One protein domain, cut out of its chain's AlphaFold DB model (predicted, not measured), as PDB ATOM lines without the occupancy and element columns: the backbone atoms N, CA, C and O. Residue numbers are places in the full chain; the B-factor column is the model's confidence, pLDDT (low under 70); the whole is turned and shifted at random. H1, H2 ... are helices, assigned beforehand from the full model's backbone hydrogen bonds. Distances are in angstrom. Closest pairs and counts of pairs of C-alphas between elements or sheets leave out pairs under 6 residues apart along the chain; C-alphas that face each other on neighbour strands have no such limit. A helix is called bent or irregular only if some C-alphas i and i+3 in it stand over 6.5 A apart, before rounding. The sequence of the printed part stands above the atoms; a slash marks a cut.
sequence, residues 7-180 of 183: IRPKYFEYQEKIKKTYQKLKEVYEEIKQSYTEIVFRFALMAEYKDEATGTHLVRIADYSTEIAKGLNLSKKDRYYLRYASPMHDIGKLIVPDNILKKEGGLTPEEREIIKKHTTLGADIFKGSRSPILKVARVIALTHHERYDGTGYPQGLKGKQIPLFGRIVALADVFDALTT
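What this domain is: This is residues 7 to 180 of the 183 residues of the protein "HD domain-containing protein" of Candidatus Omnitrophica bacterium (UniProt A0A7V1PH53). A compact head of helices has one long arm: residues 7 to 36 of H1 stick out from it and make the length. In the head H3 and H8 cross in the middle, H2 and H9 pack on them, H4 and H7 cover another side, and small H5 and H6 lie farthest from the arm's tip. The printed part has 174 residues with nine named helices, H1 to H9 along the chain, and no named strand: all helix. The whole is loose, radius of gyration of the C-alphas 20.4 A, spanning 80 by 34 by 33 A.

Where its parts are: H1, residues 7 to 48, begins at C-alpha 7, (162.416, 155.108, 63.480), and is 61.1 A long. H2 is residues 56 to 71, 22.8 A. H3, residues 76 to 88, is only just irregular, C-alphas 84 and 87 being 6.6 A apart. H4 is residues 91 to 95, H5 98 to 101, H6 109 to 116, H7 118 to 125 and H8 132 to 143. H9, residues 164 to 179, ends at C-alpha 179, (108.722, 117.128, 76.885).

How they stand to each other: The hubs H3 and H8 touch at a steep tilt of 55 degrees, closest C-alphas Ala 85 and Ala 137, 4.5 A. H2 and H3 form a hairpin, Ala 62 to Arg 83 4.6 A; so do H7 and H8, Ala 123 to Arg 138 4.4 A. H9 touches H2, Tyr 64 to Ala 172 5.6 A. H1 touches H3 with residues 37 to 44 alone, Ala 44 to Met 88 4.9 A. H4 touches H7, Gly 92 to Gly 122 3.7 A. H5 and H6 only just touch, with 3 pairs of C-alphas within 8 A. Every O i to N i+4 pair is within hydrogen-bond range in H1, H2, H6, H7, H8 and H9, against 7 of 9 in H3 and 0 of 1 in H4, which has 2 of 2 O i to N i+3 pairs; H5 is too short.

The domain as a whole: The C-alphas farthest apart, of Ile 7 and Thr 108, are 80.7 A apart. The printed part has no cut, and the link H8 to H9 is long. Residues 7 to 9 and 52 to 54 have pLDDT under 70.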
ATOM      1  N   ILE A   7     163.289 155.547  62.377       59.12
ATOM      2  CA  ILE A   7     162.416 155.108  63.480       59.12
ATOM      3  C   ILE A   7     161.011 154.767  62.964       59.12
ATOM      4  O   ILE A   7     160.411 153.794  63.412       59.12
ATOM      5  N   ARG A   8     160.506 155.515  61.972       61.94
ATOM      6  CA  ARG A   8     159.169 155.319  61.387       61.94
ATOM      7  C   ARG A   8     158.972 153.924  60.766       61.94
ATOM      8  O   ARG A   8     157.984 153.288  61.113       61.94
ATOM      9  N   PRO A   9     159.894 153.406  59.927       69.81
ATOM     10  CA  PRO A   9     159.757 152.075  59.330       69.81
ATOM     11  C   PRO A   9     159.754 150.958  60.379       69.81
ATOM     12  O   PRO A   9     158.871 150.106  60.358       69.81
ATOM     13  N   LYS A  10     160.669 151.019  61.359       77.19
ATOM     14  CA  LYS A  10     160.709 150.056  62.471       77.19
ATOM     15  C   LYS A  10     159.446 150.111  63.325       77.19
ATOM     16  O   LYS A  10     158.940 149.074  63.726       77.19
ATOM     17  N   TYR A  11     158.913 151.303  63.594       81.38
ATOM     18  CA  TYR A  11     157.667 151.462  64.344       81.38
ATOM     19  C   TYR A  11     156.479 150.782  63.643       81.38
ATOM     20  O   TYR A  11     155.725 150.061  64.292       81.38
ATOM     21  N   PHE A  12     156.338 150.954  62.324       86.31
ATOM     22  CA  PHE A  12     155.303 150.262  61.548       86.31
ATOM     23  C   PHE A  12     155.513 148.744  61.520       86.31
ATOM     24  O   PHE A  12     154.554 147.993  61.681       86.31
ATOM     25  N   GLU A  13     156.758 148.285  61.401       87.94
ATOM     26  CA  GLU A  13     157.098 146.862  61.473       87.94
ATOM     27  C   GLU A  13     156.727 146.247  62.838       87.94
ATOM     28  O   GLU A  13     156.135 145.168  62.895       87.94
ATOM     29  N   TYR A  14     156.994 146.952  63.946       91.94
ATOM     30  CA  TYR A  14     156.582 146.522  65.285       91.94
ATOM     31  C   TYR A  14     155.061 146.495  65.453       91.94
ATOM     32  O   TYR A  14     154.543 145.540  66.027       91.94
ATOM     33  N   GLN A  15     154.341 147.497  64.941       93.38
ATOM     34  CA  GLN A  15     152.873 147.539  64.975       93.38
ATOM     35  C   GLN A  15     152.263 146.352  64.217       93.38
ATOM     36  O   GLN A  15     151.406 145.646  64.753       93.38
ATOM     37  N   GLU A  16     152.761 146.066  63.012       94.19
ATOM     38  CA  GLU A  16     152.332 144.907  62.225       94.19
ATOM     39  C   GLU A  16     152.662 143.586  62.926       94.19
ATOM     40  O   GLU A  16     151.831 142.674  62.968       94.19
ATOM     41  N   LYS A  17     153.842 143.480  63.549       95.12
ATOM     42  CA  LYS A  17     154.222 142.296  64.326       95.12
ATOM     43  C   LYS A  17     153.309 142.096  65.539       95.12
ATOM     44  O   LYS A  17     152.821 140.986  65.728       95.12
ATOM     45  N   ILE A  18     153.021 143.147  66.312       96.56
ATOM     46  CA  ILE A  18     152.104 143.095  67.464       96.56
ATOM     47  C   ILE A  18     150.706 142.675  67.015       96.56
ATOM     48  O   ILE A  18     150.117 141.784  67.622       96.56
ATOM     49  N   LYS A  19     150.191 143.259  65.928       96.19
ATOM     50  CA  LYS A  19     148.877 142.913  65.375       96.19
ATOM     51  C   LYS A  19     148.809 141.442  64.958       96.19
ATOM     52  O   LYS A  19     147.864 140.751  65.334       96.19
ATOM     53  N   LYS A  20     149.826 140.943  64.245       96.31
ATOM     54  CA  LYS A  20     149.928 139.524  63.858       96.31
ATOM     55  C   LYS A  20     150.016 138.602  65.074       96.31
ATOM     56  O   LYS A  20     149.321 137.591  65.122       96.31
ATOM     57  N   THR A  21     150.826 138.950  66.074       96.88
ATOM     58  CA  THR A  21     150.941 138.169  67.315       96.88
ATOM     59  C   THR A  21     149.634 138.161  68.104       96.88
ATOM     60  O   THR A  21     149.234 137.104  68.578       96.88
ATOM     61  N   TYR A  22     148.940 139.296  68.209       96.69
ATOM     62  CA  TYR A  22     147.648 139.388  68.888       96.69
ATOM     63  C   TYR A  22     146.573 138.553  68.187       96.69
ATOM     64  O   TYR A  22     145.818 137.840  68.845       96.69
ATOM     65  N   GLN A  23     146.536 138.591  66.853       97.06
ATOM     66  CA  GLN A  23     145.615 137.775  66.068       97.06
ATOM     67  C   GLN A  23     145.877 136.276  66.282       97.06
ATOM     68  O   GLN A  23     144.952 135.540  66.616       97.06
ATOM     69  N   LYS A  24     147.145 135.850  66.217       96.81
ATOM     70  CA  LYS A  24     147.531 134.459  66.487       96.81
ATOM     71  C   LYS A  24     147.215 134.035  67.925       96.81
ATOM     72  O   LYS A  24     146.764 132.920  68.154       96.81
ATOM     73  N   LEU A  25     147.416 134.924  68.898       97.56
ATOM     74  CA  LEU A  25     147.055 134.672  70.295       97.56
ATOM     75  C   LEU A  25     145.546 134.461  70.452       97.56
ATOM     76  O   LEU A  25     145.130 133.559  71.173       97.56
ATOM     77  N   LYS A  26     144.731 135.272  69.771       96.94
ATOM     78  CA  LYS A  26     143.272 135.141  69.788       96.94
ATOM     79  C   LYS A  26     142.813 133.818  69.168       96.94
ATOM     80  O   LYS A  26     141.925 133.182  69.723       96.94
ATOM     81  N   GLU A  27     143.419 133.406  68.057       96.94
ATOM     82  CA  GLU A  27     143.133 132.122  67.401       96.94
ATOM     83  C   GLU A  27     143.444 130.941  68.323       96.94
ATOM     84  O   GLU A  27     142.557 130.143  68.609       96.94
ATOM     85  N   VAL A  28     144.658 130.899  68.885       97.31
ATOM     86  CA  VAL A  28     145.069 129.851  69.835       97.31
ATOM     87  C   VAL A  28     144.180 129.848  71.082       97.31
ATOM     88  O   VAL A  28     143.833 128.792  71.605       97.31
ATOM     89  N   TYR A  29     143.779 131.024  71.572       95.62
ATOM     90  CA  TYR A  29     142.880 131.122  72.718       95.62
ATOM     91  C   TYR A  29     141.497 130.524  72.433       95.62
ATOM     92  O   TYR A  29     140.962 129.801  73.276       95.62
ATOM     93  N   GLU A  30     140.911 130.806  71.265       94.44
ATOM     94  CA  GLU A  30     139.617 130.227  70.892       94.44
ATOM     95  C   GLU A  30     139.718 128.719  70.633       94.44
ATOM     96  O   GLU A  30     138.815 127.996  71.044       94.44
ATOM     97  N   GLU A  31     140.821 128.227  70.062       96.00
ATOM     98  CA  GLU A  31     141.074 126.787  69.901       96.00
ATOM     99  C   GLU A  31     141.130 126.075  71.263       96.00
ATOM    100  O   GLU A  31     140.364 125.145  71.513       96.00
ATOM    101  N   ILE A  32     141.941 126.583  72.201       95.31
ATOM    102  CA  ILE A  32     142.030 126.040  73.568       95.31
ATOM    103  C   ILE A  32     140.660 126.046  74.248       95.31
ATOM    104  O   ILE A  32     140.285 125.091  74.931       95.31
ATOM    105  N   LYS A  33     139.902 127.130  74.084       90.31
ATOM    106  CA  LYS A  33     138.572 127.265  74.674       90.31
ATOM    107  C   LYS A  33     137.587 126.258  74.080       90.31
ATOM    108  O   LYS A  33     136.843 125.654  74.851       90.31
ATOM    109  N   GLN A  34     137.601 126.048  72.764       91.75
ATOM    110  CA  GLN A  34     136.776 125.041  72.096       91.75
ATOM    111  C   GLN A  34     137.116 123.635  72.594       91.75
ATOM    112  O   GLN A  34     136.217 122.947  73.083       91.75
ATOM    113  N   SER A  35     138.398 123.253  72.593       94.69
ATOM    114  CA  SER A  35     138.842 121.950  73.102       94.69
ATOM    115  C   SER A  35     138.470 121.751  74.570       94.69
ATOM    116  O   SER A  35     137.986 120.689  74.951       94.69
ATOM    117  N   TYR A  36     138.628 122.785  75.402       91.31
ATOM    118  CA  TYR A  36     138.223 122.728  76.803       91.31
ATOM    119  C   TYR A  36     136.721 122.461  76.955       91.31
ATOM    120  O   TYR A  36     136.326 121.591  77.733       91.31
ATOM    121  N   THR A  37     135.877 123.178  76.207       89.62
ATOM    122  CA  THR A  37     134.424 122.971  76.265       89.62
ATOM    123  C   THR A  37     133.992 121.624  75.693       89.62
ATOM    124  O   THR A  37     133.065 121.022  76.230       89.62
ATOM    125  N   GLU A  38     134.678 121.116  74.666       92.12
ATOM    126  CA  GLU A  38     134.421 119.779  74.131       92.12
ATOM    127  C   GLU A  38     134.763 118.703  75.163       92.12
ATOM    128  O   GLU A  38     133.927 117.849  75.436       92.12
ATOM    129  N   ILE A  39     135.938 118.766  75.795       92.38
ATOM    130  CA  ILE A  39     136.345 117.809  76.836       92.38
ATOM    131  C   ILE A  39     135.321 117.780  77.977       92.38
ATOM    132  O   ILE A  39     134.898 116.709  78.409       92.38
ATOM    133  N   VAL A  40     134.881 118.956  78.433       89.81
ATOM    134  CA  VAL A  40     133.831 119.081  79.453       89.81
ATOM    135  C   VAL A  40     132.538 118.389  79.011       89.81
ATOM    136  O   VAL A  40     131.955 117.626  79.780       89.81
ATOM    137  N   PHE A  41     132.115 118.603  77.765       90.81
ATOM    138  CA  PHE A  41     130.928 117.955  77.218       90.81
ATOM    139  C   PHE A  41     131.093 116.431  77.099       90.81
ATOM    140  O   PHE A  41     130.168 115.694  77.425       90.81
ATOM    141  N   ARG A  42     132.274 115.930  76.706       91.00
ATOM    142  CA  ARG A  42     132.556 114.484  76.638       91.00
ATOM    143  C   ARG A  42     132.487 113.813  78.008       91.00
ATOM    144  O   ARG A  42     131.993 112.693  78.094       91.00
ATOM    145  N   PHE A  43     132.925 114.485  79.074       89.06
ATOM    146  CA  PHE A  43     132.767 113.957  80.432       89.06
ATOM    147  C   PHE A  43     131.304 113.883  80.863       89.06
ATOM    148  O   PHE A  43     130.895 112.871  81.425       89.06
ATOM    149  N   ALA A  44     130.508 114.913  80.563       90.94
ATOM    150  CA  ALA A  44     129.067 114.872  80.807       90.94
ATOM    151  C   ALA A  44     128.405 113.712  80.044       90.94
ATOM    152  O   ALA A  44     127.671 112.921  80.628       90.94
ATOM    153  N   LEU A  45     128.755 113.547  78.765       90.44
ATOM    154  CA  LEU A  45     128.256 112.462  77.923       90.44
ATOM    155  C   LEU A  45     128.604 111.072  78.483       90.44
ATOM    156  O   LEU A  45     127.794 110.157  78.407       90.44
ATOM    157  N   MET A  46     129.791 110.907  79.068       88.69
ATOM    158  CA  MET A  46     130.195 109.644  79.690       88.69
ATOM    159  C   MET A  46     129.286 109.252  80.866       88.69
ATOM    160  O   MET A  46     129.008 108.068  81.039       88.69
ATOM    161  N   ALA A  47     128.829 110.220  81.668       87.12
ATOM    162  CA  ALA A  47     127.869 109.955  82.740       87.12
ATOM    163  C   ALA A  47     126.490 109.591  82.187       87.12
ATOM    164  O   ALA A  47     125.878 108.646  82.678       87.12
ATOM    165  N   GLU A  48     126.063 110.289  81.134       84.44
ATOM    166  CA  GLU A  48     124.788 110.037  80.464       84.44
ATOM    167  C   GLU A  48     124.714 108.623  79.889       84.44
ATOM    168  O   GLU A  48     123.708 107.955  80.072       84.44
ATOM    169  N   TYR A  49     125.800 108.109  79.296       81.62
ATOM    170  CA  TYR A  49     125.850 106.754  78.726       81.62
ATOM    171  C   TYR A  49     125.522 105.624  79.711       81.62
ATOM    172  O   TYR A  49     125.264 104.496  79.284       81.62
ATOM    173  N   LYS A  50     125.553 105.883  81.022       78.38
ATOM    174  CA  LYS A  50     125.085 104.904  82.003       78.38
ATOM    175  C   LYS A  50     123.555 104.773  82.058       78.38
ATOM    176  O   LYS A  50     123.095 103.748  82.559       78.38
ATOM    177  N   ASP A  51     122.817 105.764  81.562       70.56
ATOM    178  CA  ASP A  51     121.363 105.940  81.699       70.56
ATOM    179  C   ASP A  51     120.673 106.084  80.319       70.56
ATOM    180  O   ASP A  51     119.784 105.307  79.981       70.56
ATOM    181  N   GLU A  52     121.162 106.983  79.453       67.19
ATOM    182  CA  GLU A  52     120.665 107.229  78.088       67.19
ATOM    183  C   GLU A  52     121.778 107.178  77.019       67.19
ATOM    184  O   GLU A  52     122.915 107.600  77.216       67.19
ATOM    185  N   ALA A  53     121.448 106.700  75.813       59.25
ATOM    186  CA  ALA A  53     122.452 106.381  74.791       59.25
ATOM    187  C   ALA A  53     122.874 107.544  73.865       59.25
ATOM    188  O   ALA A  53     123.853 107.400  73.131       59.25
ATOM    189  N   THR A  54     122.144 108.669  73.817       67.62
ATOM    190  CA  THR A  54     122.307 109.650  72.715       67.62
ATOM    191  C   THR A  54     122.926 110.991  73.109       67.62
ATOM    192  O   THR A  54     123.386 111.713  72.228       67.62
ATOM    193  N   GLY A  55     122.938 111.365  74.396       79.56
ATOM    194  CA  GLY A  55     123.473 112.658  74.853       79.56
ATOM    195  C   GLY A  55     122.684 113.894  74.404       79.56
ATOM    196  O   GLY A  55     123.069 115.022  74.716       79.56
ATOM    197  N   THR A  56     121.580 113.709  73.675       86.94
ATOM    198  CA  THR A  56     120.739 114.802  73.164       86.94
ATOM    199  C   THR A  56     120.114 115.600  74.310       86.94
ATOM    200  O   THR A  56     119.995 116.822  74.213       86.94
ATOM    201  N   HIS A  57     119.780 114.923  75.414       90.31
ATOM    202  CA  HIS A  57     119.332 115.525  76.670       90.31
ATOM    203  C   HIS A  57     120.290 116.622  77.150       90.31
ATOM    204  O   HIS A  57     119.883 117.767  77.330       90.31
ATOM    205  N   LEU A  58     121.591 116.334  77.213       92.81
ATOM    206  CA  LEU A  58     122.602 117.282  77.686       92.81
ATOM    207  C   LEU A  58     122.641 118.588  76.880       92.81
ATOM    208  O   LEU A  58     122.813 119.671  77.447       92.81
ATOM    209  N   VAL A  59     122.467 118.498  75.558       93.25
ATOM    210  CA  VAL A  59     122.410 119.676  74.677       93.25
ATOM    211  C   VAL A  59     121.164 120.506  74.979       93.25
ATOM    212  O   VAL A  59     121.265 121.722  75.151       93.25
ATOM    213  N   ARG A  60     120.003 119.858  75.130       94.81
ATOM    214  CA  ARG A  60     118.744 120.536  75.467       94.81
ATOM    215  C   ARG A  60     118.814 121.199  76.841       94.81
ATOM    216  O   ARG A  60     118.441 122.362  76.968       94.81
ATOM    217  N   ILE A  61     119.403 120.540  77.839       96.00
ATOM    218  CA  ILE A  61     119.644 121.124  79.166       96.00
ATOM    219  C   ILE A  61     120.532 122.366  79.093       96.00
ATOM    220  O   ILE A  61     120.253 123.362  79.774       96.00
ATOM    221  N   ALA A  62     121.583 122.354  78.270       96.81
ATOM    222  CA  ALA A  62     122.413 123.535  78.041       96.81
ATOM    223  C   ALA A  62     121.605 124.688  77.427       96.81
ATOM    224  O   ALA A  62     121.715 125.833  77.882       96.81
ATOM    225  N   ASP A  63     120.779 124.397  76.424       97.44
ATOM    226  CA  ASP A  63     119.974 125.390  75.713       97.44
ATOM    227  C   ASP A  63     118.858 125.969  76.595       97.44
ATOM    228  O   ASP A  63     118.796 127.189  76.772       97.44
ATOM    229  N   TYR A  64     118.052 125.125  77.246       98.12
ATOM    230  CA  TYR A  64     116.991 125.557  78.161       98.12
ATOM    231  C   TYR A  64     117.541 126.391  79.311       98.12
ATOM    232  O   TYR A  64     117.040 127.483  79.581       98.12
ATOM    233  N   SER A  65     118.620 125.932  79.954       98.50
ATOM    234  CA  SER A  65     119.236 126.674  81.057       98.50
ATOM    235  C   SER A  65     119.717 128.056  80.599       98.50
ATOM    236  O   SER A  65     119.539 129.051  81.305       98.50
ATOM    237  N   THR A  66     120.290 128.140  79.393       98.25
ATOM    238  CA  THR A  66     120.763 129.402  78.806       98.25
ATOM    239  C   THR A  66     119.611 130.362  78.505       98.25
ATOM    240  O   THR A  66     119.722 131.557  78.806       98.25
ATOM    241  N   GLU A  67     118.506 129.870  77.941       98.50
ATOM    242  CA  GLU A  67     117.336 130.694  77.619       98.50
ATOM    243  C   GLU A  67     116.581 131.144  78.878       98.50
ATOM    244  O   GLU A  67     116.224 132.320  78.979       98.50
ATOM    245  N   ILE A  68     116.452 130.291  79.901       98.56
ATOM    246  CA  ILE A  68     115.914 130.690  81.213       98.56
ATOM    247  C   ILE A  68     116.780 131.802  81.820       98.56
ATOM    248  O   ILE A  68     116.271 132.846  82.232       98.56
ATOM    249  N   ALA A  69     118.106 131.632  81.834       98.50
ATOM    250  CA  ALA A  69     119.023 132.649  82.345       98.50
ATOM    251  C   ALA A  69     118.937 133.971  81.564       98.50
ATOM    252  O   ALA A  69     119.062 135.049  82.147       98.50
ATOM    253  N   LYS A  70     118.698 133.908  80.252       98.38
ATOM    254  CA  LYS A  70     118.461 135.089  79.414       98.38
ATOM    255  C   LYS A  70     117.149 135.785  79.769       98.38
ATOM    256  O   LYS A  70     117.172 137.002  79.920       98.38
ATOM    257  N   GLY A  71     116.056 135.047  79.970       98.44
ATOM    258  CA  GLY A  71     114.779 135.605  80.436       98.44
ATOM    259  C   GLY A  71     114.875 136.267  81.816       98.44
ATOM    260  O   GLY A  71     114.180 137.241  82.093       98.44
ATOM    261  N   LEU A  72     115.800 135.798  82.656       98.19
ATOM    262  CA  LEU A  72     116.129 136.384  83.959       98.19
ATOM    263  C   LEU A  72     117.158 137.534  83.893       98.19
ATOM    264  O   LEU A  72     117.583 138.028  84.936       98.19
ATOM    265  N   ASN A  73     117.565 137.973  82.696       98.31
ATOM    266  CA  ASN A  73     118.545 139.045  82.469       98.31
ATOM    267  C   ASN A  73     119.942 138.793  83.071       98.31
ATOM    268  O   ASN A  73     120.650 139.732  83.443       98.31
ATOM    269  N   LEU A  74     120.385 137.533  83.142       98.44
ATOM    270  CA  LEU A  74     121.740 137.211  83.596       98.44
ATOM    271  C   LEU A  74     122.800 137.694  82.597       98.44
ATOM    272  O   LEU A  74     122.595 137.755  81.376       98.44
ATOM    273  N   SER A  75     123.989 137.992  83.126       98.38
ATOM    274  CA  SER A  75     125.110 138.470  82.322       98.38
ATOM    275  C   SER A  75     125.491 137.460  81.227       98.38
ATOM    276  O   SER A  75     125.263 136.253  81.341       98.38
ATOM    277  N   LYS A  76     126.115 137.930  80.135       97.94
ATOM    278  CA  LYS A  76     126.661 137.027  79.096       97.94
ATOM    279  C   LYS A  76     127.640 136.003  79.691       97.94
ATOM    280  O   LYS A  76     127.695 134.873  79.221       97.94
ATOM    281  N   LYS A  77     128.376 136.401  80.730       97.31
ATOM    282  CA  LYS A  77     129.342 135.564  81.446       97.31
ATOM    283  C   LYS A  77     128.653 134.443  82.231       97.31
ATOM    284  O   LYS A  77     129.068 133.297  82.121       97.31
ATOM    285  N   ASP A  78     127.581 134.751  82.955       97.94
ATOM    286  CA  ASP A  78     126.829 133.750  83.721       97.94
ATOM    287  C   ASP A  78     126.099 132.773  82.805       97.94
ATOM    288  O   ASP A  78     126.140 131.570  83.038       97.94
ATOM    289  N   ARG A  79     125.509 133.273  81.712       98.31
ATOM    290  CA  ARG A  79     124.913 132.425  80.670       98.31
ATOM    291  C   ARG A  79     125.938 131.489  80.041       98.31
ATOM    292  O   ARG A  79     125.648 130.315  79.854       98.31
ATOM    293  N   TYR A  80     127.141 131.993  79.766       96.31
ATOM    294  CA  TYR A  80     128.251 131.174  79.286       96.31
ATOM    295  C   TYR A  80     128.606 130.077  80.298       96.31
ATOM    296  O   TYR A  80     128.677 128.912  79.925       96.31
ATOM    297  N   TYR A  81     128.772 130.405  81.582       96.81
ATOM    298  CA  TYR A  81     129.072 129.385  82.591       96.81
ATOM    299  C   TYR A  81     127.964 128.355  82.734       96.81
ATOM    300  O   TYR A  81     128.262 127.168  82.774       96.81
ATOM    301  N   LEU A  82     126.708 128.792  82.758       97.50
ATOM    302  CA  LEU A  82     125.565 127.905  82.882       97.50
ATOM    303  C   LEU A  82     125.462 126.945  81.693       97.50
ATOM    304  O   LEU A  82     125.330 125.748  81.919       97.50
ATOM    305  N   ARG A  83     125.628 127.441  80.456       97.06
ATOM    306  CA  ARG A  83     125.607 126.625  79.229       97.06
ATOM    307  C   ARG A  83     126.581 125.451  79.285       97.06
ATOM    308  O   ARG A  83     126.235 124.350  78.879       97.06
ATOM    309  N   TYR A  84     127.805 125.696  79.745       96.25
ATOM    310  CA  TYR A  84     128.844 124.663  79.772       96.25
ATOM    311  C   TYR A  84     128.857 123.849  81.063       96.25
ATOM    312  O   TYR A  84     129.471 122.790  81.094       96.25
ATOM    313  N   ALA A  85     128.208 124.325  82.123       97.38
ATOM    314  CA  ALA A  85     128.174 123.640  83.405       97.38
ATOM    315  C   ALA A  85     126.938 122.753  83.597       97.38
ATOM    316  O   ALA A  85     127.055 121.713  84.239       97.38
ATOM    317  N   SER A  86     125.774 123.137  83.059       97.75
ATOM    318  CA  SER A  86     124.524 122.394  83.253       97.75
ATOM    319  C   SER A  86     124.529 120.963  82.700       97.75
ATOM    320  O   SER A  86     123.953 120.104  83.368       97.75
ATOM    321  N   PRO A  87     125.231 120.628  81.594       95.88
ATOM    322  CA  PRO A  87     125.357 119.236  81.157       95.88
ATOM    323  C   PRO A  87     125.981 118.308  82.206       95.88
ATOM    324  O   PRO A  87     125.727 117.116  82.205       95.88
ATOM    325  N   MET A  88     126.795 118.832  83.124       95.88
ATOM    326  CA  MET A  88     127.464 118.022  84.147       95.88
ATOM    327  C   MET A  88     126.628 117.819  85.418       95.88
ATOM    328  O   MET A  88     127.181 117.350  86.412       95.88
ATOM    329  N   HIS A  89     125.344 118.195  85.437       96.88
ATOM    330  CA  HIS A  89     124.507 118.065  86.639       96.88
ATOM    331  C   HIS A  89     124.502 116.628  87.186       96.88
ATOM    332  O   HIS A  89     124.660 116.436  88.391       96.88
ATOM    333  N   ASP A  90     124.484 115.648  86.283       95.19
ATOM    334  CA  ASP A  90     124.424 114.219  86.579       95.19
ATOM    335  C   ASP A  90     125.775 113.483  86.530       95.19
ATOM    336  O   ASP A  90     125.828 112.254  86.593       95.19
ATOM    337  N   ILE A  91     126.908 114.204  86.493       95.00
ATOM    338  CA  ILE A  91     128.249 113.587  86.383       95.00
ATOM    339  C   ILE A  91     128.518 112.524  87.468       95.00
ATOM    340  O   ILE A  91     129.260 111.565  87.256       95.00
ATOM    341  N   GLY A  92     127.900 112.674  88.645       95.25
ATOM    342  CA  GLY A  92     128.061 111.755  89.767       95.25
ATOM    343  C   GLY A  92     127.448 110.370  89.544       95.25
ATOM    344  O   GLY A  92     127.822 109.441  90.262       95.25
ATOM    345  N   LYS A  93     126.573 110.189  88.539       93.25
ATOM    346  CA  LYS A  93     126.026 108.874  88.161       93.25
ATOM    347  C   LYS A  93     127.127 107.881  87.778       93.25
ATOM    348  O   LYS A  93     126.959 106.681  87.975       93.25
ATOM    349  N   LEU A  94     128.302 108.361  87.350       91.62
ATOM    350  CA  LEU A  94     129.484 107.524  87.103       91.62
ATOM    351  C   LEU A  94     129.882 106.656  88.305       91.62
ATOM    352  O   LEU A  94     130.391 105.551  88.113       91.62
ATOM    353  N   ILE A  95     129.636 107.138  89.525       91.44
ATOM    354  CA  ILE A  95     130.033 106.478  90.776       91.44
ATOM    355  C   ILE A  95     128.909 105.569  91.311       91.44
ATOM    356  O   ILE A  95     129.142 104.742  92.192       91.44
ATOM    357  N   VAL A  96     127.693 105.667  90.764       91.75
ATOM    358  CA  VAL A  96     126.573 104.798  91.144       91.75
ATOM    359  C   VAL A  96     126.772 103.402  90.526       91.75
ATOM    360  O   VAL A  96     127.092 103.310  89.333       91.75
ATOM    361  N   PRO A  97     126.601 102.311  91.304       92.44
ATOM    362  CA  PRO A  97     126.683 100.946  90.791       92.44
ATOM    363  C   PRO A  97     125.649 100.662  89.697       92.44
ATOM    364  O   PRO A  97     124.472 100.994  89.840       92.44
ATOM    365  N   ASP A  98     126.076  99.987  88.629       90.69
ATOM    366  CA  ASP A  98     125.225  99.685  87.473       90.69
ATOM    367  C   ASP A  98     124.013  98.816  87.842       90.69
ATOM    368  O   ASP A  98     122.928  99.042  87.320       90.69
ATOM    369  N   ASN A  99     124.158  97.879  88.786       92.00
ATOM    370  CA  ASN A  99     123.054  97.032  89.253       92.00
ATOM    371  C   ASN A  99     121.950  97.811  89.992       92.00
ATOM    372  O   ASN A  99     120.859  97.278  90.164       92.00
ATOM    373  N   ILE A 100     122.238  99.035  90.447       93.19
ATOM    374  CA  ILE A 100     121.256  99.943  91.050       93.19
ATOM    375  C   ILE A 100     120.731 100.910  89.991       93.19
ATOM    376  O   ILE A 100     119.523 101.076  89.862       93.19
ATOM    377  N   LEU A 101     121.627 101.536  89.222       90.19
ATOM    378  CA  LEU A 101     121.257 102.552  88.235       90.19
ATOM    379  C   LEU A 101     120.410 101.979  87.087       90.19
ATOM    380  O   LEU A 101     119.479 102.635  86.644       90.19
ATOM    381  N   LYS A 102     120.705 100.750  86.646       89.19
ATOM    382  CA  LYS A 102     120.021 100.058  85.538       89.19
ATOM    383  C   LYS A 102     119.023  99.000  86.020       89.19
ATOM    384  O   LYS A 102     118.687  98.083  85.275       89.19
ATOM    385  N   LYS A 103     118.609  99.057  87.289       89.81
ATOM    386  CA  LYS A 103     117.690  98.070  87.857       89.81
ATOM    387  C   LYS A 103     116.331  98.154  87.161       89.81
ATOM    388  O   LYS A 103     115.706  99.210  87.147       89.81
ATOM    389  N   GLU A 104     115.847  97.027  86.644       86.00
ATOM    390  CA  GLU A 104     114.480  96.926  86.137       86.00
ATOM    391  C   GLU A 104     113.482  96.940  87.309       86.00
ATOM    392  O   GLU A 104     113.580  96.147  88.248       86.00
ATOM    393  N   GLY A 105     112.511  97.857  87.264       87.25
ATOM    394  CA  GLY A 105     111.479  98.006  88.291       87.25
ATOM    395  C   GLY A 105     111.788  99.058  89.363       87.25
ATOM    396  O   GLY A 105     112.581  99.977  89.180       87.25
ATOM    397  N   GLY A 106     111.080  98.977  90.490       90.75
ATOM    398  CA  GLY A 106     111.178  99.967  91.561       90.75
ATOM    399  C   GLY A 106     112.445  99.825  92.407       90.75
ATOM    400  O   GLY A 106     112.825  98.724  92.806       90.75
ATOM    401  N   LEU A 107     113.053 100.960  92.754       94.00
ATOM    402  CA  LEU A 107     114.154 101.031  93.717       94.00
ATOM    403  C   LEU A 107     113.639 100.945  95.157       94.00
ATOM    404  O   LEU A 107     112.664 101.633  95.499       94.00
ATOM    405  N   THR A 108     114.332 100.182  96.008       96.88
ATOM    406  CA  THR A 108     114.101 100.175  97.461       96.88
ATOM    407  C   THR A 108     114.484 101.528  98.080       96.88
ATOM    408  O   THR A 108     115.205 102.314  97.455       96.88
ATOM    409  N   PRO A 109     114.024 101.848  99.304       96.56
ATOM    410  CA  PRO A 109     114.446 103.065  99.997       96.56
ATOM    411  C   PRO A 109     115.973 103.208 100.091       96.56
ATOM    412  O   PRO A 109     116.504 104.284  99.828       96.56
ATOM    413  N   GLU A 110     116.689 102.122 100.373       96.44
ATOM    414  CA  GLU A 110     118.149 102.098 100.506       96.44
ATOM    415  C   GLU A 110     118.844 102.351  99.162       96.44
ATOM    416  O   GLU A 110     119.793 103.132  99.081       96.44
ATOM    417  N   GLU A 111     118.343 101.741  98.084       96.69
ATOM    418  CA  GLU A 111     118.836 101.965  96.721       96.69
ATOM    419  C   GLU A 111     118.619 103.417  96.278       96.69
ATOM    420  O   GLU A 111     119.510 104.024  95.678       96.69
ATOM    421  N   ARG A 112     117.475 104.018  96.631       95.50
ATOM    422  CA  ARG A 112     117.213 105.441  96.369       95.50
ATOM    423  C   ARG A 112     118.218 106.337  97.086       95.50
ATOM    424  O   ARG A 112     118.707 107.283  96.474       95.50
ATOM    425  N   GLU A 113     118.563 106.042  98.339       96.44
ATOM    426  CA  GLU A 113     119.602 106.792  99.058       96.44
ATOM    427  C   GLU A 113     120.981 106.656  98.400       96.44
ATOM    428  O   GLU A 113     121.764 107.605  98.412       96.44
ATOM    429  N   ILE A 114     121.281 105.519  97.763       96.31
ATOM    430  CA  ILE A 114     122.510 105.358  96.975       96.31
ATOM    431  C   ILE A 114     122.470 106.232  95.717       96.31
ATOM    432  O   ILE A 114     123.442 106.942  95.461       96.31
ATOM    433  N   ILE A 115     121.361 106.246  94.968       94.75
ATOM    434  CA  ILE A 115     121.238 107.102  93.776       94.75
ATOM    435  C   ILE A 115     121.365 108.577  94.146       94.75
ATOM    436  O   ILE A 115     122.111 109.298  93.487       94.75
ATOM    437  N   LYS A 116     120.705 109.042  95.215       97.00
ATOM    438  CA  LYS A 116     120.759 110.454  95.645       97.00
ATOM    439  C   LYS A 116     122.186 110.966  95.860       97.00
ATOM    440  O   LYS A 116     122.439 112.156  95.657       97.00
ATOM    441  N   LYS A 117     123.135 110.088  96.216       96.75
ATOM    442  CA  LYS A 117     124.549 110.450  96.411       96.75
ATOM    443  C   LYS A 117     125.232 110.963  95.144       96.75
ATOM    444  O   LYS A 117     126.251 111.638  95.295       96.75
ATOM    445  N   HIS A 118     124.693 110.728  93.940       97.06
ATOM    446  CA  HIS A 118     125.255 111.289  92.702       97.06
ATOM    447  C   HIS A 118     125.411 112.818  92.787       97.06
ATOM    448  O   HIS A 118     126.392 113.356  92.284       97.06
ATOM    449  N   THR A 119     124.519 113.508  93.506       98.12
ATOM    450  CA  THR A 119     124.618 114.957  93.740       98.12
ATOM    451  C   THR A 119     125.906 115.320  94.486       98.12
ATOM    452  O   THR A 119     126.756 116.059  93.984       98.12
ATOM    453  N   THR A 120     126.099 114.751  95.678       98.19
ATOM    454  CA  THR A 120     127.266 115.010  96.534       98.19
ATOM    455  C   THR A 120     128.571 114.527  95.908       98.19
ATOM    456  O   THR A 120     129.554 115.264  95.891       98.19
ATOM    457  N   LEU A 121     128.570 113.327  95.323       96.75
ATOM    458  CA  LEU A 121     129.747 112.734  94.697       96.75
ATOM    459  C   LEU A 121     130.126 113.479  93.411       96.75
ATOM    460  O   LEU A 121     131.302 113.753  93.187       96.75
ATOM    461  N   GLY A 122     129.141 113.891  92.608       96.19
ATOM    462  CA  GLY A 122     129.363 114.741  91.439       96.19
ATOM    463  C   GLY A 122     129.923 116.113  91.816       96.19
ATOM    464  O   GLY A 122     130.848 116.613  91.178       96.19
ATOM    465  N   ALA A 123     129.440 116.705  92.910       97.88
ATOM    466  CA  ALA A 123     130.000 117.944  93.443       97.88
ATOM    467  C   ALA A 123     131.449 117.777  93.944       97.88
ATOM    468  O   ALA A 123     132.262 118.702  93.811       97.88
ATOM    469  N   ASP A 124     131.789 116.616  94.505       97.56
ATOM    470  CA  ASP A 124     133.138 116.313  94.981       97.56
ATOM    471  C   ASP A 124     134.155 116.139  93.844       97.56
ATOM    472  O   ASP A 124     135.293 116.582  94.005       97.56
ATOM    473  N   ILE A 125     133.748 115.642  92.665       95.50
ATOM    474  CA  ILE A 125     134.604 115.588  91.456       95.50
ATOM    475  C   ILE A 125     135.191 116.970  91.124       95.50
ATOM    476  O   ILE A 125     136.334 117.093  90.684       95.50
ATOM    477  N   PHE A 126     134.429 118.038  91.366       95.81
ATOM    478  CA  PHE A 126     134.827 119.410  91.043       95.81
ATOM    479  C   PHE A 126     135.434 120.181  92.227       95.81
ATOM    480  O   PHE A 126     135.739 121.378  92.113       95.81
ATOM    481  N   LYS A 127     135.603 119.536  93.386       96.19
ATOM    482  CA  LYS A 127     136.128 120.168  94.602       96.19
ATOM    483  C   LYS A 127     137.552 120.687  94.377       96.19
ATOM    484  O   LYS A 127     138.404 120.021  93.807       96.19
ATOM    485  N   GLY A 128     137.815 121.918  94.821       95.94
ATOM    486  CA  GLY A 128     139.130 122.562  94.686       95.94
ATOM    487  C   GLY A 128     139.449 123.127  93.295       95.94
ATOM    488  O   GLY A 128     140.483 123.776  93.129       95.94
ATOM    489  N   SER A 129     138.564 122.960  92.305       94.94
ATOM    490  CA  SER A 129     138.800 123.486  90.959       94.94
ATOM    491  C   SER A 129     138.904 125.014  90.934       94.94
ATOM    492  O   SER A 129     138.136 125.738  91.575       94.94
ATOM    493  N   ARG A 130     139.849 125.526  90.136       95.50
ATOM    494  CA  ARG A 130     139.996 126.965  89.856       95.50
ATOM    495  C   ARG A 130     139.152 127.428  88.665       95.50
ATOM    496  O   ARG A 130     138.927 128.629  88.539       95.50
ATOM    497  N   SER A 131     138.657 126.505  87.835       94.44
ATOM    498  CA  SER A 131     137.838 126.838  86.666       94.44
ATOM    499  C   SER A 131     136.475 127.399  87.090       94.44
ATOM    500  O   SER A 131     135.763 126.739  87.852       94.44
ATOM    501  N   PRO A 132     136.057 128.577  86.586       94.75
ATOM    502  CA  PRO A 132     134.721 129.108  86.840       94.75
ATOM    503  C   PRO A 132     133.596 128.166  86.392       94.75
ATOM    504  O   PRO A 132     132.626 128.008  87.126       94.75
ATOM    505  N   ILE A 133     133.748 127.495  85.243       95.88
ATOM    506  CA  ILE A 133     132.754 126.532  84.741       95.88
ATOM    507  C   ILE A 133     132.611 125.366  85.720       95.88
ATOM    508  O   ILE A 133     131.499 125.042  86.116       95.88
ATOM    509  N   LEU A 134     133.723 124.786  86.183       96.81
ATOM    510  CA  LEU A 134     133.675 123.643  87.103       96.81
ATOM    511  C   LEU A 134     133.175 124.034  88.500       96.81
ATOM    512  O   LEU A 134     132.511 123.243  89.162       96.81
ATOM    513  N   LYS A 135     133.424 125.271  88.948       97.81
ATOM    514  CA  LYS A 135     132.812 125.798  90.178       97.81
ATOM    515  C   LYS A 135     131.294 125.902  90.055       97.81
ATOM    516  O   LYS A 135     130.589 125.571  91.003       97.81
ATOM    517  N   VAL A 136     130.793 126.346  88.902       98.12
ATOM    518  CA  VAL A 136     129.352 126.381  88.628       98.12
ATOM    519  C   VAL A 136     128.788 124.965  88.505       98.12
ATOM    520  O   VAL A 136     127.755 124.682  89.104       98.12
ATOM    521  N   ALA A 137     129.496 124.057  87.835       98.06
ATOM    522  CA  ALA A 137     129.116 122.650  87.713       98.06
ATOM    523  C   ALA A 137     128.984 121.979  89.082       98.06
ATOM    524  O   ALA A 137     127.996 121.306  89.341       98.06
ATOM    525  N   ARG A 138     129.917 122.254  90.002       98.38
ATOM    526  CA  ARG A 138     129.845 121.802  91.398       98.38
ATOM    527  C   ARG A 138     128.561 122.236  92.092       98.38
ATOM    528  O   ARG A 138     127.937 121.439  92.782       98.38
ATOM    529  N   VAL A 139     128.198 123.508  91.938       98.56
ATOM    530  CA  VAL A 139     126.974 124.061  92.527       98.56
ATOM    531  C   VAL A 139     125.748 123.370  91.941       98.56
ATOM    532  O   VAL A 139     124.864 122.972  92.692       98.56
ATOM    533  N   ILE A 140     125.706 123.203  90.620       98.69
ATOM    534  CA  ILE A 140     124.595 122.553  89.919       98.69
ATOM    535  C   ILE A 140     124.468 121.088  90.350       98.69
ATOM    536  O   ILE A 140     123.408 120.698  90.827       98.69
ATOM    537  N   ALA A 141     125.547 120.304  90.274       98.19
ATOM    538  CA  ALA A 141     125.557 118.898  90.678       98.19
ATOM    539  C   ALA A 141     125.046 118.718  92.114       98.19
ATOM    540  O   ALA A 141     124.217 117.853  92.372       98.19
ATOM    541  N   LEU A 142     125.445 119.603  93.034       98.56
ATOM    542  CA  LEU A 142     125.005 119.532  94.424       98.56
ATOM    543  C   LEU A 142     123.532 119.910  94.631       98.56
ATOM    544  O   LEU A 142     122.944 119.455  95.601       98.56
ATOM    545  N   THR A 143     122.951 120.777  93.793       98.75
ATOM    546  CA  THR A 143     121.693 121.472  94.138       98.75
ATOM    547  C   THR A 143     120.566 121.356  93.115       98.75
ATOM    548  O   THR A 143     119.481 121.871  93.366       98.75
ATOM    549  N   HIS A 144     120.770 120.686  91.979       98.38
ATOM    550  CA  HIS A 144     119.739 120.549  90.940       98.38
ATOM    551  C   HIS A 144     118.532 119.685  91.365       98.38
ATOM    552  O   HIS A 144     117.472 119.793  90.761       98.38
ATOM    553  N   HIS A 145     118.651 118.897  92.438       98.38
ATOM    554  CA  HIS A 145     117.532 118.173  93.056       98.38
ATOM    555  C   HIS A 145     116.982 118.825  94.336       98.38
ATOM    556  O   HIS A 145     116.093 118.272  94.995       98.38
ATOM    557  N   GLU A 146     117.455 120.022  94.684       98.62
ATOM    558  CA  GLU A 146     116.828 120.816  95.736       98.62
ATOM    559  C   GLU A 146     115.482 121.363  95.253       98.62
ATOM    560  O   GLU A 146     115.327 121.793  94.108       98.62
ATOM    561  N   ARG A 147     114.487 121.381  96.143       98.25
ATOM    562  CA  ARG A 147     113.123 121.818  95.825       98.25
ATOM    563  C   ARG A 147     112.812 123.104  96.557       98.25
ATOM    564  O   ARG A 147     113.151 123.258  97.724       98.25
ATOM    565  N   TYR A 148     112.125 124.026  95.887       97.69
ATOM    566  CA  TYR A 148     111.875 125.370  96.420       97.69
ATOM    567  C   TYR A 148     111.151 125.371  97.780       97.69
ATOM    568  O   TYR A 148     111.341 126.289  98.577       97.69
ATOM    569  N   ASP A 149     110.353 124.340  98.061       98.12
ATOM    570  CA  ASP A 149     109.631 124.133  99.321       98.12
ATOM    571  C   ASP A 149     110.498 123.578 100.473       98.12
ATOM    572  O   ASP A 149     110.072 123.650 101.628       98.12
ATOM    573  N   GLY A 150     111.719 123.114 100.187       98.12
ATOM    574  CA  GLY A 150     112.647 122.489 101.136       98.12
ATOM    575  C   GLY A 150     112.560 120.960 101.202       98.12
ATOM    576  O   GLY A 150     113.221 120.357 102.036       98.12
ATOM    577  N   THR A 151     111.761 120.316 100.344       97.88
ATOM    578  CA  THR A 151     111.590 118.844 100.323       97.88
ATOM    579  C   THR A 151     112.590 118.119  99.415       97.88
ATOM    580  O   THR A 151     112.470 116.914  99.183       97.88
ATOM    581  N   GLY A 152     113.546 118.857  98.844       97.88
ATOM    582  CA  GLY A 152     114.592 118.321  97.978       97.88
ATOM    583  C   GLY A 152     115.767 117.725  98.746       97.88
ATOM    584  O   GLY A 152     115.719 117.540  99.961       97.88
ATOM    585  N   TYR A 153     116.823 117.394  98.012       98.38
ATOM    586  CA  TYR A 153     118.036 116.781  98.547       98.38
ATOM    587  C   TYR A 153     119.267 117.332  97.799       98.38
ATOM    588  O   TYR A 153     119.111 117.859  96.694       98.38
ATOM    589  N   PRO A 154     120.489 117.211  98.356       97.88
ATOM    590  CA  PRO A 154     120.868 116.490  99.576       97.88
ATOM    591  C   PRO A 154     120.804 117.307 100.875       97.88
ATOM    592  O   PRO A 154     120.939 116.724 101.946       97.88
ATOM    593  N   GLN A 155     120.637 118.627 100.814       97.75
ATOM    594  CA  GLN A 155     120.718 119.516 101.979       97.75
ATOM    595  C   GLN A 155     119.352 120.044 102.439       97.75
ATOM    596  O   GLN A 155     119.268 120.600 103.534       97.75
ATOM    597  N   GLY A 156     118.295 119.888 101.635       97.88
ATOM    598  CA  GLY A 156     116.952 120.369 101.972       97.88
ATOM    599  C   GLY A 156     116.867 121.897 101.962       97.88
ATOM    600  O   GLY A 156     116.189 122.507 102.793       97.88
ATOM    601  N   LEU A 157     117.606 122.538 101.054       98.50
ATOM    602  CA  LEU A 157     117.647 123.993 100.931       98.50
ATOM    603  C   LEU A 157     116.274 124.527 100.514       98.50
ATOM    604  O   LEU A 157     115.639 123.998  99.605       98.50
ATOM    605  N   LYS A 158     115.838 125.636 101.125       98.62
ATOM    606  CA  LYS A 158     114.521 126.224 100.859       98.62
ATOM    607  C   LYS A 158     114.605 127.572 100.149       98.62
ATOM    608  O   LYS A 158     115.383 128.463 100.503       98.62
ATOM    609  N   GLY A 159     113.748 127.757  99.149       98.06
ATOM    610  CA  GLY A 159     113.581 129.015  98.431       98.06
ATOM    611  C   GLY A 159     114.888 129.557  97.842       98.06
ATOM    612  O   GLY A 159     115.512 128.946  96.976       98.06
ATOM    613  N   LYS A 160     115.306 130.745  98.297       97.94
ATOM    614  CA  LYS A 160     116.518 131.425  97.807       97.94
ATOM    615  C   LYS A 160     117.823 130.895  98.408       97.94
ATOM    616  O   LYS A 160     118.880 131.321  97.953       97.94
ATOM    617  N   GLN A 161     117.765 129.978  99.379       98.44
ATOM    618  CA  GLN A 161     118.957 129.260  99.844       98.44
ATOM    619  C   GLN A 161     119.517 128.356  98.741       98.44
ATOM    620  O   GLN A 161     120.724 128.149  98.681       98.44
ATOM    621  N   ILE A 162     118.656 127.880  97.832       98.75
ATOM    622  CA  ILE A 162     119.080 127.140  96.648       98.75
ATOM    623  C   ILE A 162     119.795 128.114  95.698       98.75
ATOM    624  O   ILE A 162     119.189 129.106  95.249       98.75
ATOM    625  N   PRO A 163     121.063 127.852  95.342       98.50
ATOM    626  CA  PRO A 163     121.791 128.660  94.378       98.50
ATOM    627  C   PRO A 163     121.005 128.827  93.076       98.50
ATOM    628  O   PRO A 163     120.343 127.904  92.603       98.50
ATOM    629  N   LEU A 164     121.064 130.024  92.484       98.62
ATOM    630  CA  LEU A 164     120.256 130.350  91.303       98.62
ATOM    631  C   LEU A 164     120.500 129.377  90.143       98.62
ATOM    632  O   LEU A 164     119.545 128.940  89.512       98.62
ATOM    633  N   PHE A 165     121.756 129.003  89.896       98.62
ATOM    634  CA  PHE A 165     122.090 128.040  88.848       98.62
ATOM    635  C   PHE A 165     121.500 126.650  89.113       98.62
ATOM    636  O   PHE A 165     120.985 126.051  88.178       98.62
ATOM    637  N   GLY A 166     121.473 126.187  90.368       98.50
ATOM    638  CA  GLY A 166     120.788 124.945  90.742       98.50
ATOM    639  C   GLY A 166     119.294 124.996  90.425       98.50
ATOM    640  O   GLY A 166     118.776 124.098  89.774       98.50
ATOM    641  N   ARG A 167     118.620 126.101  90.773       98.62
ATOM    642  CA  ARG A 167     117.189 126.302  90.466       98.62
ATOM    643  C   ARG A 167     116.889 126.327  88.969       98.62
ATOM    644  O   ARG A 167     115.867 125.793  88.554       98.62
ATOM    645  N   ILE A 168     117.744 126.970  88.171       98.75
ATOM    646  CA  ILE A 168     117.558 127.021  86.715       98.75
ATOM    647  C   ILE A 168     117.690 125.618  86.118       98.75
ATOM    648  O   ILE A 168     116.837 125.222  85.329       98.75
ATOM    649  N   VAL A 169     118.722 124.867  86.511       98.62
ATOM    650  CA  VAL A 169     118.944 123.518  85.977       98.62
ATOM    651  C   VAL A 169     117.866 122.547  86.445       98.62
ATOM    652  O   VAL A 169     117.367 121.800  85.618       98.62
ATOM    653  N   ALA A 170     117.422 122.623  87.703       98.12
ATOM    654  CA  ALA A 170     116.295 121.831  88.201       98.12
ATOM    655  C   ALA A 170     115.032 122.011  87.338       98.12
ATOM    656  O   ALA A 170     114.335 121.052  87.021       98.12
ATOM    657  N   LEU A 171     114.742 123.253  86.930       98.06
ATOM    658  CA  LEU A 171     113.607 123.551  86.060       98.06
ATOM    659  C   LEU A 171     113.825 123.031  84.633       98.06
ATOM    660  O   LEU A 171     112.901 122.471  84.049       98.06
ATOM    661  N   ALA A 172     115.023 123.226  84.078       97.94
ATOM    662  CA  ALA A 172     115.374 122.752  82.741       97.94
ATOM    663  C   ALA A 172     115.300 121.221  82.636       97.94
ATOM    664  O   ALA A 172     114.772 120.714  81.650       97.94
ATOM    665  N   ASP A 173     115.782 120.511  83.657       95.56
ATOM    666  CA  ASP A 173     115.785 119.050  83.736       95.56
ATOM    667  C   ASP A 173     114.368 118.474  83.787       95.56
ATOM    668  O   ASP A 173     113.978 117.665  82.944       95.56
ATOM    669  N   VAL A 174     113.527 118.999  84.682       94.56
ATOM    670  CA  VAL A 174     112.112 118.606  84.746       94.56
ATOM    671  C   VAL A 174     111.380 118.933  83.441       94.56
ATOM    672  O   VAL A 174     110.569 118.133  82.976       94.56
ATOM    673  N   PHE A 175     111.653 120.084  82.824       95.81
ATOM    674  CA  PHE A 175     111.033 120.444  81.549       95.81
ATOM    675  C   PHE A 175     111.433 119.485  80.419       95.81
ATOM    676  O   PHE A 175     110.564 119.040  79.668       95.81
ATOM    677  N   ASP A 176     112.714 119.120  80.310       93.94
ATOM    678  CA  ASP A 176     113.172 118.145  79.316       93.94
ATOM    679  C   ASP A 176     112.542 116.769  79.544       93.94
ATOM    680  O   ASP A 176     111.991 116.169  78.621       93.94
ATOM    681  N   ALA A 177     112.531 116.313  80.797       89.75
ATOM    682  CA  ALA A 177     111.917 115.056  81.200       89.75
ATOM    683  C   ALA A 177     110.428 114.959  80.827       89.75
ATOM    684  O   ALA A 177     109.959 113.880  80.475       89.75
ATOM    685  N   LEU A 178     109.685 116.067  80.914       91.69
ATOM    686  CA  LEU A 178     108.255 116.120  80.589       91.69
ATOM    687  C   LEU A 178     107.969 116.281  79.089       91.69
ATOM    688  O   LEU A 178     106.863 115.971  78.648       91.69
ATOM    689  N   THR A 179     108.922 116.795  78.309       91.50
ATOM    690  CA  THR A 179     108.722 117.128  76.885       91.50
ATOM    691  C   THR A 179     109.376 116.142  75.924       91.50
ATOM    692  O   THR A 179     109.207 116.256  74.709       91.50
ATOM    693  N   THR A 180     110.090 115.148  76.447       85.31
ATOM    694  CA  THR A 180     110.794 114.145  75.654       85.31
ATOM    695  C   THR A 180     110.295 112.746  75.997       85.31
ATOM    696  O   THR A 180     109.886 112.459  77.121       85.31
TER     697      THR A 180